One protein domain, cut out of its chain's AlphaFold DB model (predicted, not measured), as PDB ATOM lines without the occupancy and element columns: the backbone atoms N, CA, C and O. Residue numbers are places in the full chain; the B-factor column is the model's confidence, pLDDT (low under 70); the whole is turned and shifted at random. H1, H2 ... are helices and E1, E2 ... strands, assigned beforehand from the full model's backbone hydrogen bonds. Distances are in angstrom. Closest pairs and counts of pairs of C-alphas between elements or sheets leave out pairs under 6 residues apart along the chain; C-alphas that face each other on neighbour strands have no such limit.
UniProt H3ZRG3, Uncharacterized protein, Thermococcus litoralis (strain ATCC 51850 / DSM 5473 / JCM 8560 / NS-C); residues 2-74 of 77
ATOM      1  N   ASP A   2      85.124 -51.531  46.399       93.06
ATOM      2  CA  ASP A   2      84.914 -50.178  45.863       93.06
ATOM      3  C   ASP A   2      86.155 -49.292  46.109       93.06
ATOM      4  O   ASP A   2      86.898 -49.511  47.071       93.06
ATOM      5  N   VAL A   3      86.393 -48.290  45.258       94.12
ATOM      6  CA  VAL A   3      87.533 -47.362  45.377       94.12
ATOM      7  C   VAL A   3      87.508 -46.643  46.722       94.12
ATOM      8  O   VAL A   3      88.558 -46.472  47.334       94.12
ATOM      9  N   PHE A   4      86.332 -46.274  47.232       94.88
ATOM     10  CA  PHE A   4      86.218 -45.611  48.533       94.88
ATOM     11  C   PHE A   4      86.603 -46.530  49.698       94.88
ATOM     12  O   PHE A   4      87.295 -46.110  50.630       94.88
ATOM     13  N   GLU A   5      86.200 -47.799  49.646       96.56
ATOM     14  CA  GLU A   5      86.607 -48.804  50.632       96.56
ATOM     15  C   GLU A   5      88.117 -49.049  50.580       96.56
ATOM     16  O   GLU A   5      88.778 -49.157  51.615       96.56
ATOM     17  N   LEU A   6      88.676 -49.080  49.372       96.81
ATOM     18  CA  LEU A   6      90.103 -49.237  49.151       96.81
ATOM     19  C   LEU A   6      90.901 -48.027  49.642       96.81
ATOM     20  O   LEU A   6      91.878 -48.200  50.363       96.81
ATOM     21  N   ALA A   7      90.440 -46.813  49.357       97.19
ATOM     22  CA  ALA A   7      91.025 -45.578  49.867       97.19
ATOM     23  C   ALA A   7      91.043 -45.567  51.402       97.19
ATOM     24  O   ALA A   7      92.055 -45.222  52.016       97.19
ATOM     25  N   LYS A   8      89.962 -46.031  52.043       97.06
ATOM     26  CA  LYS A   8      89.912 -46.178  53.503       97.06
ATOM     27  C   LYS A   8      90.970 -47.159  54.012       97.06
ATOM     28  O   LYS A   8      91.617 -46.872  55.017       97.06
ATOM     29  N   LYS A   9      91.196 -48.281  53.320       96.88
ATOM     30  CA  LYS A   9      92.290 -49.203  53.664       96.88
ATOM     31  C   LYS A   9      93.665 -48.582  53.438       96.88
ATOM     32  O   LYS A   9      94.518 -48.702  54.301       96.88
ATOM     33  N   TYR A  10      93.883 -47.854  52.348       96.00
ATOM     34  CA  TYR A  10      95.142 -47.135  52.118       96.00
ATOM     35  C   TYR A  10      95.411 -46.093  53.217       96.00
ATOM     36  O   TYR A  10      96.543 -45.943  53.677       96.00
ATOM     37  N   HIS A  11      94.371 -45.415  53.700       96.06
ATOM     38  CA  HIS A  11      94.479 -44.496  54.828       96.06
ATOM     39  C   HIS A  11      94.839 -45.214  56.136       96.06
ATOM     40  O   HIS A  11      95.785 -44.822  56.814       96.06
ATOM     41  N   VAL A  12      94.102 -46.271  56.483       95.44
ATOM     42  CA  VAL A  12      94.233 -46.960  57.778       95.44
ATOM     43  C   VAL A  12      95.455 -47.878  57.825       95.44
ATOM     44  O   VAL A  12      96.181 -47.887  58.814       95.44
ATOM     45  N   GLU A  13      95.685 -48.660  56.774       95.25
ATOM     46  CA  GLU A  13      96.685 -49.731  56.752       95.25
ATOM     47  C   GLU A  13      98.036 -49.279  56.204       95.25
ATOM     48  O   GLU A  13      99.066 -49.768  56.668       95.25
ATOM     49  N   LEU A  14      98.040 -48.361  55.230       95.12
ATOM     50  CA  LEU A  14      99.276 -47.800  54.676       95.12
ATOM     51  C   LEU A  14      99.616 -46.435  55.279       95.12
ATOM     52  O   LEU A  14     100.741 -45.971  55.133       95.12
ATOM     53  N   GLY A  15      98.695 -45.784  55.991       94.88
ATOM     54  CA  GLY A  15      98.966 -44.508  56.652       94.88
ATOM     55  C   GLY A  15      98.977 -43.304  55.709       94.88
ATOM     56  O   GLY A  15      99.570 -42.278  56.049       94.88
ATOM     57  N   ILE A  16      98.333 -43.391  54.536       94.81
ATOM     58  CA  ILE A  16      98.172 -42.232  53.643       94.81
ATOM     59  C   ILE A  16      97.174 -41.263  54.273       94.81
ATOM     60  O   ILE A  16      95.959 -41.447  54.208       94.81
ATOM     61  N   LYS A  17      97.701 -40.229  54.931       92.00
ATOM     62  CA  LYS A  17      96.895 -39.321  55.755       92.00
ATOM     63  C   LYS A  17      95.916 -38.484  54.946       92.00
ATOM     64  O   LYS A  17      94.813 -38.243  55.422       92.00
ATOM     65  N   GLU A  18      96.319 -38.036  53.762       94.56
ATOM     66  CA  GLU A  18      95.483 -37.178  52.930       94.56
ATOM     67  C   GLU A  18      94.438 -38.020  52.175       94.56
ATOM     68  O   GLU A  18      94.824 -38.897  51.395       94.56
ATOM     69  N   PRO A  19      93.124 -37.793  52.382       94.06
ATOM     70  CA  PRO A  19      92.084 -38.617  51.764       94.06
ATOM     71  C   PRO A  19      92.122 -38.605  50.232       94.06
ATOM     72  O   PRO A  19      91.947 -39.651  49.617       94.06
ATOM     73  N   SER A  20      92.405 -37.450  49.623       94.94
ATOM     74  CA  SER A  20      92.593 -37.295  48.172       94.94
ATOM     75  C   SER A  20      93.680 -38.238  47.649       94.94
ATOM     76  O   SER A  20      93.456 -38.983  46.701       94.94
ATOM     77  N   PHE A  21      94.837 -38.274  48.310       96.06
ATOM     78  CA  PHE A  21      95.950 -39.142  47.939       96.06
ATOM     79  C   PHE A  21      95.654 -40.616  48.184       96.06
ATOM     80  O   PHE A  21      96.071 -41.453  47.390       96.06
ATOM     81  N   ALA A  22      94.918 -40.948  49.245       96.19
ATOM     82  CA  ALA A  22      94.481 -42.318  49.482       96.19
ATOM     83  C   ALA A  22      93.538 -42.796  48.365       96.19
ATOM     84  O   ALA A  22      93.710 -43.905  47.862       96.19
ATOM     85  N   THR A  23      92.604 -41.944  47.930       96.69
ATOM     86  CA  THR A  23      91.721 -42.219  46.787       96.69
ATOM     87  C   THR A  23      92.511 -42.386  45.499       96.69
ATOM     88  O   THR A  23      92.356 -43.397  44.826       96.69
ATOM     89  N   MET A  24      93.421 -41.467  45.180       95.75
ATOM     90  CA  MET A  24      94.222 -41.560  43.955       95.75
ATOM     91  C   MET A  24      95.136 -42.786  43.938       95.75
ATOM     92  O   MET A  24      95.268 -43.452  42.911       95.75
ATOM     93  N   ALA A  25      95.760 -43.114  45.070       95.75
ATOM     94  CA  ALA A  25      96.566 -44.318  45.199       95.75
ATOM     95  C   ALA A  25      95.708 -45.579  45.003       95.75
ATOM     96  O   ALA A  25      96.115 -46.479  44.271       95.75
ATOM     97  N   ALA A  26      94.510 -45.622  45.593       96.19
ATOM     98  CA  ALA A  26      93.557 -46.712  45.412       96.19
ATOM     99  C   ALA A  26      93.090 -46.850  43.950       96.19
ATOM    100  O   ALA A  26      93.051 -47.959  43.424       96.19
ATOM    101  N   GLU A  27      92.796 -45.745  43.265       96.00
ATOM    102  CA  GLU A  27      92.409 -45.745  41.846       96.00
ATOM    103  C   GLU A  27      93.533 -46.241  40.930       96.00
ATOM    104  O   GLU A  27      93.293 -46.993  39.982       96.00
ATOM    105  N   LEU A  28      94.774 -45.824  41.192       95.50
ATOM    106  CA  LEU A  28      95.915 -46.161  40.342       95.50
ATOM    107  C   LEU A  28      96.446 -47.570  40.584       95.50
ATOM    108  O   LEU A  28      96.811 -48.249  39.620       95.50
ATOM    109  N   PHE A  29      96.510 -47.989  41.849       95.25
ATOM    110  CA  PHE A  29      97.182 -49.218  42.268       95.25
ATOM    111  C   PHE A  29      96.229 -50.322  42.720       95.25
ATOM    112  O   PHE A  29      96.678 -51.454  42.898       95.25
ATOM    113  N   GLY A  30      94.933 -50.055  42.880       95.62
ATOM    114  CA  GLY A  30      93.978 -51.075  43.305       95.62
ATOM    115  C   GLY A  30      94.427 -51.760  44.600       95.62
ATOM    116  O   GLY A  30      94.972 -51.136  45.510       95.62
ATOM    117  N   ASP A  31      94.287 -53.078  44.663       95.88
ATOM    118  CA  ASP A  31      94.737 -53.865  45.815       95.88
ATOM    119  C   ASP A  31      96.265 -54.097  45.853       95.88
ATOM    120  O   ASP A  31      96.770 -54.675  46.819       95.88
ATOM    121  N   LEU A  32      97.028 -53.665  44.837       95.12
ATOM    122  CA  LEU A  32      98.454 -53.994  44.694       95.12
ATOM    123  C   LEU A  32      99.298 -53.453  45.852       95.12
ATOM    124  O   LEU A  32     100.101 -54.194  46.413       95.12
ATOM    125  N   GLY A  33      99.105 -52.186  46.233       94.19
ATOM    126  CA  GLY A  33      99.865 -51.567  47.324       94.19
ATOM    127  C   GLY A  33      99.658 -52.289  48.659       94.19
ATOM    128  O   GLY A  33     100.622 -52.571  49.370       94.19
ATOM    129  N   LEU A  34      98.412 -52.670  48.956       96.25
ATOM    130  CA  LEU A  34      98.071 -53.467  50.139       96.25
ATOM    131  C   LEU A  34      98.654 -54.880  50.062       96.25
ATOM    132  O   LEU A  34      99.212 -55.364  51.041       96.25
ATOM    133  N   SER A  35      98.562 -55.528  48.901       96.69
ATOM    134  CA  SER A  35      99.064 -56.893  48.702       96.69
ATOM    135  C   SER A  35     100.579 -56.969  48.887       96.69
ATOM    136  O   SER A  35     101.071 -57.861  49.573       96.69
ATOM    137  N   ILE A  36     101.315 -55.995  48.344       95.94
ATOM    138  CA  ILE A  36     102.765 -55.881  48.534       95.94
ATOM    139  C   ILE A  36     103.089 -55.660  50.008       95.94
ATOM    140  O   ILE A  36     103.958 -56.339  50.549       95.94
ATOM    141  N   MET A  37     102.370 -54.762  50.685       95.56
ATOM    142  CA  MET A  37     102.598 -54.536  52.109       95.56
ATOM    143  C   MET A  37     102.316 -55.787  52.950       95.56
ATOM    144  O   MET A  37     103.067 -56.080  53.876       95.56
ATOM    145  N   ASN A  38     101.259 -56.537  52.637       96.81
ATOM    146  CA  ASN A  38     100.929 -57.771  53.347       96.81
ATOM    147  C   ASN A  38     102.013 -58.833  53.152       96.81
ATOM    148  O   ASN A  38     102.494 -59.379  54.141       96.81
ATOM    149  N   HIS A  39     102.485 -59.028  51.920       96.94
ATOM    150  CA  HIS A  39     103.603 -59.927  51.643       96.94
ATOM    151  C   HIS A  39     104.875 -59.524  52.413       96.94
ATOM    152  O   HIS A  39     105.530 -60.354  53.035       96.94
ATOM    153  N   LEU A  40     105.199 -58.229  52.457       95.75
ATOM    154  CA  LEU A  40     106.356 -57.731  53.208       95.75
ATOM    155  C   LEU A  40     106.212 -57.954  54.719       95.75
ATOM    156  O   LEU A  40     107.195 -58.291  55.378       95.75
ATOM    157  N   LYS A  41     105.004 -57.798  55.278       95.31
ATOM    158  CA  LYS A  41     104.732 -58.111  56.691       95.31
ATOM    159  C   LYS A  41     104.952 -59.593  56.993       95.31
ATOM    160  O   LYS A  41     105.562 -59.901  58.013       95.31
ATOM    161  N   GLU A  42     104.493 -60.487  56.118       97.38
ATOM    162  CA  GLU A  42     104.715 -61.938  56.240       97.38
ATOM    163  C   GLU A  42     106.212 -62.285  56.224       97.38
ATOM    164  O   GLU A  42     106.667 -63.115  57.008       97.38
ATOM    165  N   GLU A  43     107.000 -61.559  55.431       96.50
ATOM    166  CA  GLU A  43     108.463 -61.664  55.376       96.50
ATOM    167  C   GLU A  43     109.190 -60.963  56.547       96.50
ATOM    168  O   GLU A  43     110.426 -60.911  56.588       96.50
ATOM    169  N   GLY A  44     108.459 -60.404  57.517       96.56
ATOM    170  CA  GLY A  44     109.010 -59.775  58.721       96.56
ATOM    171  C   GLY A  44     109.456 -58.320  58.554       96.56
ATOM    172  O   GLY A  44     110.208 -57.811  59.389       96.56
ATOM    173  N   TYR A  45     109.025 -57.636  57.494       97.19
ATOM    174  CA  TYR A  45     109.199 -56.191  57.362       97.19
ATOM    175  C   TYR A  45     108.087 -55.431  58.089       97.19
ATOM    176  O   TYR A  45     106.944 -55.872  58.204       97.19
ATOM    177  N   THR A  46     108.414 -54.225  58.530       95.94
ATOM    178  CA  THR A  46     107.474 -53.291  59.153       95.94
ATOM    179  C   THR A  46     107.328 -52.047  58.292       95.94
ATOM    180  O   THR A  46     108.305 -51.571  57.716       95.94
ATOM    181  N   LEU A  47     106.105 -51.525  58.186       95.38
ATOM    182  CA  LEU A  47     105.853 -50.257  57.506       95.38
ATOM    183  C   LEU A  47     106.239 -49.108  58.435       95.38
ATOM    184  O   LEU A  47     105.676 -48.975  59.521       95.38
ATOM    185  N   LYS A  48     107.179 -48.277  57.999       94.88
ATOM    186  CA  LYS A  48     107.590 -47.060  58.703       94.88
ATOM    187  C   LYS A  48     106.794 -45.846  58.236       94.88
ATOM    188  O   LYS A  48     106.453 -44.988  59.048       94.88
ATOM    189  N   GLY A  49     106.499 -45.772  56.944       93.25
ATOM    190  CA  GLY A  49     105.791 -44.646  56.357       93.25
ATOM    191  C   GLY A  49     105.348 -44.929  54.932       93.25
ATOM    192  O   GLY A  49     105.890 -45.801  54.260       93.25
ATOM    193  N   THR A  50     104.372 -44.157  54.474       95.38
ATOM    194  CA  THR A  50     103.900 -44.197  53.093       95.38
ATOM    195  C   THR A  50     103.711 -42.781  52.596       95.38
ATOM    196  O   THR A  50     103.203 -41.923  53.321       95.38
ATOM    197  N   ARG A  51     104.075 -42.546  51.338       93.00
ATOM    198  CA  ARG A  51     103.778 -41.296  50.641       93.00
ATOM    199  C   ARG A  51     103.297 -41.587  49.230       93.00
ATOM    200  O   ARG A  51     103.826 -42.459  48.550       93.00
ATOM    201  N   PHE A  52     102.288 -40.846  48.799       94.31
ATOM    202  CA  PHE A  52     101.846 -40.845  47.414       94.31
ATOM    203  C   PHE A  52     102.380 -39.582  46.737       94.31
ATOM    204  O   PHE A  52     102.236 -38.480  47.263       94.31
ATOM    205  N   LEU A  53     103.039 -39.757  45.598       92.94
ATOM    206  CA  LEU A  53     103.640 -38.696  44.802       92.94
ATOM    207  C   LEU A  53     102.704 -38.390  43.634       92.94
ATOM    208  O   LEU A  53     102.708 -39.103  42.632       92.94
ATOM    209  N   ASP A  54     101.895 -37.338  43.769       87.50
ATOM    210  CA  ASP A  54     100.839 -37.014  42.803       87.50
ATOM    211  C   ASP A  54     101.386 -36.717  41.393       87.50
ATOM    212  O   ASP A  54     100.951 -37.322  40.411       87.50
ATOM    213  N   TYR A  55     102.408 -35.862  41.283       89.19
ATOM    214  CA  TYR A  55     103.032 -35.528  39.995       89.19
ATOM    215  C   TYR A  55     103.597 -36.753  39.268       89.19
ATOM    216  O   TYR A  55     103.483 -36.864  38.050       89.19
ATOM    217  N   GLU A  56     104.182 -37.688  40.017       90.12
ATOM    218  CA  GLU A  56     104.799 -38.899  39.469       90.12
ATOM    219  C   GLU A  56     103.828 -40.083  39.397       90.12
ATOM    220  O   GLU A  56     104.211 -41.156  38.925       90.12
ATOM    221  N   LYS A  57     102.592 -39.910  39.887       93.75
ATOM    222  CA  LYS A  57     101.566 -40.956  40.015       93.75
ATOM    223  C   LYS A  57     102.142 -42.238  40.620       93.75
ATOM    224  O   LYS A  57     101.960 -43.333  40.087       93.75
ATOM    225  N   SER A  58     102.888 -42.078  41.712       95.06
ATOM    226  CA  SER A  58     103.691 -43.144  42.316       95.06
ATOM    227  C   SER A  58     103.398 -43.309  43.806       95.06
ATOM    228  O   SER A  58     103.175 -42.330  44.514       95.06
ATOM    229  N   LEU A  59     103.408 -44.547  44.297       96.19
ATOM    230  CA  LEU A  59     103.256 -44.878  45.715       96.19
ATOM    231  C   LEU A  59     104.600 -45.337  46.276       96.19
ATOM    232  O   LEU A  59     105.209 -46.262  45.744       96.19
ATOM    233  N   VAL A  60     105.049 -44.713  47.360       96.25
ATOM    234  CA  VAL A  60     106.291 -45.069  48.050       96.25
ATOM    235  C   VAL A  60     105.966 -45.688  49.401       96.25
ATOM    236  O   VAL A  60     105.256 -45.073  50.199       96.25
ATOM    237  N   LEU A  61     106.526 -46.867  49.663       96.50
ATOM    238  CA  LEU A  61     106.471 -47.555  50.951       96.50
ATOM    239  C   LEU A  61     107.864 -47.532  51.590       96.50
ATOM    240  O   LEU A  61     108.809 -48.100  51.044       96.50
ATOM    241  N   GLU A  62     107.992 -46.892  52.747       97.00
ATOM    242  CA  GLU A  62     109.190 -46.947  53.584       97.00
ATOM    243  C   GLU A  62     109.073 -48.137  54.534       97.00
ATOM    244  O   GLU A  62     108.207 -48.155  55.412       97.00
ATOM    245  N   ILE A  63     109.949 -49.126  54.386       97.19
ATOM    246  CA  ILE A  63     109.913 -50.361  55.175       97.19
ATOM    247  C   ILE A  63     111.200 -50.570  55.963       97.19
ATOM    248  O   ILE A  63     112.281 -50.149  55.550       97.19
ATOM    249  N   VAL A  64     111.088 -51.255  57.096       97.50
ATOM    250  CA  VAL A  64     112.214 -51.560  57.983       97.50
ATOM    251  C   VAL A  64     112.221 -53.044  58.320       97.50
ATOM    252  O   VAL A  64     111.176 -53.623  58.619       97.50
ATOM    253  N   LYS A  65     113.409 -53.649  58.301       96.50
ATOM    254  CA  LYS A  65     113.665 -54.993  58.828       96.50
ATOM    255  C   LYS A  65     114.982 -54.964  59.589       96.50
ATOM    256  O   LYS A  65     116.000 -54.525  59.049       96.50
ATOM    257  N   GLU A  66     114.941 -55.392  60.848       92.50
ATOM    258  CA  GLU A  66     116.061 -55.268  61.789       92.50
ATOM    259  C   GLU A  66     116.543 -53.804  61.876       92.50
ATOM    260  O   GLU A  66     115.763 -52.923  62.229       92.50
ATOM    261  N   ASN A  67     117.795 -53.526  61.504       91.38
ATOM    262  CA  ASN A  67     118.393 -52.186  61.506       91.38
ATOM    263  C   ASN A  67     118.528 -51.579  60.098       91.38
ATOM    264  O   ASN A  67     119.297 -50.637  59.902       91.38
ATOM    265  N   LYS A  68     117.829 -52.126  59.094       96.00
ATOM    266  CA  LYS A  68     117.899 -51.663  57.700       96.00
ATOM    267  C   LYS A  68     116.568 -51.067  57.261       96.00
ATOM    268  O   LYS A  68     115.512 -51.626  57.539       96.00
ATOM    269  N   SER A  69     116.640 -49.936  56.565       96.00
ATOM    270  CA  SER A  69     115.488 -49.250  55.968       96.00
ATOM    271  C   SER A  69     115.567 -49.318  54.445       96.00
ATOM    272  O   SER A  69     116.656 -49.200  53.885       96.00
ATOM    273  N   TYR A  70     114.420 -49.478  53.793       96.50
ATOM    274  CA  TYR A  70     114.284 -49.535  52.341       96.50
ATOM    275  C   TYR A  70     113.103 -48.678  51.886       96.50
ATOM    276  O   TYR A  70     112.150 -48.476  52.638       96.50
ATOM    277  N   GLU A  71     113.150 -48.228  50.636       96.25
ATOM    278  CA  GLU A  71     112.012 -47.625  49.947       96.25
ATOM    279  C   GLU A  71     111.599 -48.524  48.779       96.25
ATOM    280  O   GLU A  71     112.438 -48.954  47.987       96.25
ATOM    281  N   ILE A  72     110.301 -48.798  48.670       95.38
ATOM    282  CA  ILE A  72     109.702 -49.450  47.505       95.38
ATOM    283  C   ILE A  72     108.875 -48.413  46.764       95.38
ATOM    284  O   ILE A  72     107.981 -47.806  47.347       95.38
ATOM    285  N   LEU A  73     109.159 -48.245  45.475       95.25
ATOM    286  CA  LEU A  73     108.415 -47.375  44.573       95.25
ATOM    287  C   LEU A  73     107.504 -48.222  43.681       95.25
ATOM    288  O   LEU A  73     107.983 -49.017  42.872       95.25
ATOM    289  N   LEU A  74     106.196 -48.017  43.794       94.62
ATOM    290  CA  LEU A  74     105.210 -48.530  42.852       94.62
ATOM    291  C   LEU A  74     104.833 -47.418  41.888       94.62
ATOM    292  O   LEU A  74     104.418 -46.336  42.303       94.62
TER     293      LEU A  74
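Overview. This is residues 2 to 74 of the 77 residues of an uncharacterized protein of Thermococcus litoralis (strain ATCC 51850 / DSM 5473 / JCM 8560 / NS-C) (UniProt H3ZRG3). A three-stranded sheet, E1, E2 and E3, is covered on one face by two helices, H2 crossing the strands and H3 running along them; its other face is bare. H1 packs on H2, far from the turn between E2 and E3. The printed part has 73 residues, with three named helices followed by three named strands; the sheet's order is E1, E2, E3, antiparallel, and the class is mixed. It is compact, with a radius of gyration of the C-alphas of 11.6 A and spans of 34 by 24 by 17 A.

Arrangement. E1, residues 46 to 53, E2, residues 58 to 65, and E3, residues 68 to 74, form a meander, each strand the antiparallel neighbour of the one before. N 60 and O 51 are within hydrogen-bond range at 2.8 A, as are N 70 and O 63 at 2.8 A. The sheet is twisted, its C-alphas up to 4.2 A off its best plane. H2, residues 19 to 29, and H3, residues 32 to 42, are on the same face, two layers of helices and sheet. H2, at a height of 9.2 A, runs across the strands, at 87 degrees to E1 on the local plane, fitted to just 6 C-alphas; the closest C-alphas, of Phe 21 and Phe 52, are 6.2 A apart. H3, at a height of 9.1 A over E2, runs along it at 3 degrees on the local plane; the closest C-alphas, of Gly 33 and Leu 59, are 7.7 A apart. H1, residues 3 to 13, touches H2, only just about perpendicular at 72 degrees; the closest C-alphas, of Ala 7 and Thr 23, are 4.6 A apart. In H1, H2 and H3 every O i to N i+4 pair is within hydrogen-bond range.

Along the chain. H1 begins at C-alpha 3 (87.533, -47.362, 45.377) and E3 ends at C-alpha 74 (105.210, -48.530, 42.852). E1 is 20.8 A long, E2 22.6 A, E3 19.8 A, H1 14.8 A, H2 15.1 A and H3 15.3 A.

Size, cuts and confidence. The C-alphas farthest apart, of Asp 2 and Asn 67, are 37.0 A apart. The printed part has no cut, its five links are tight, and no printed residue is under 70 in pLDDT.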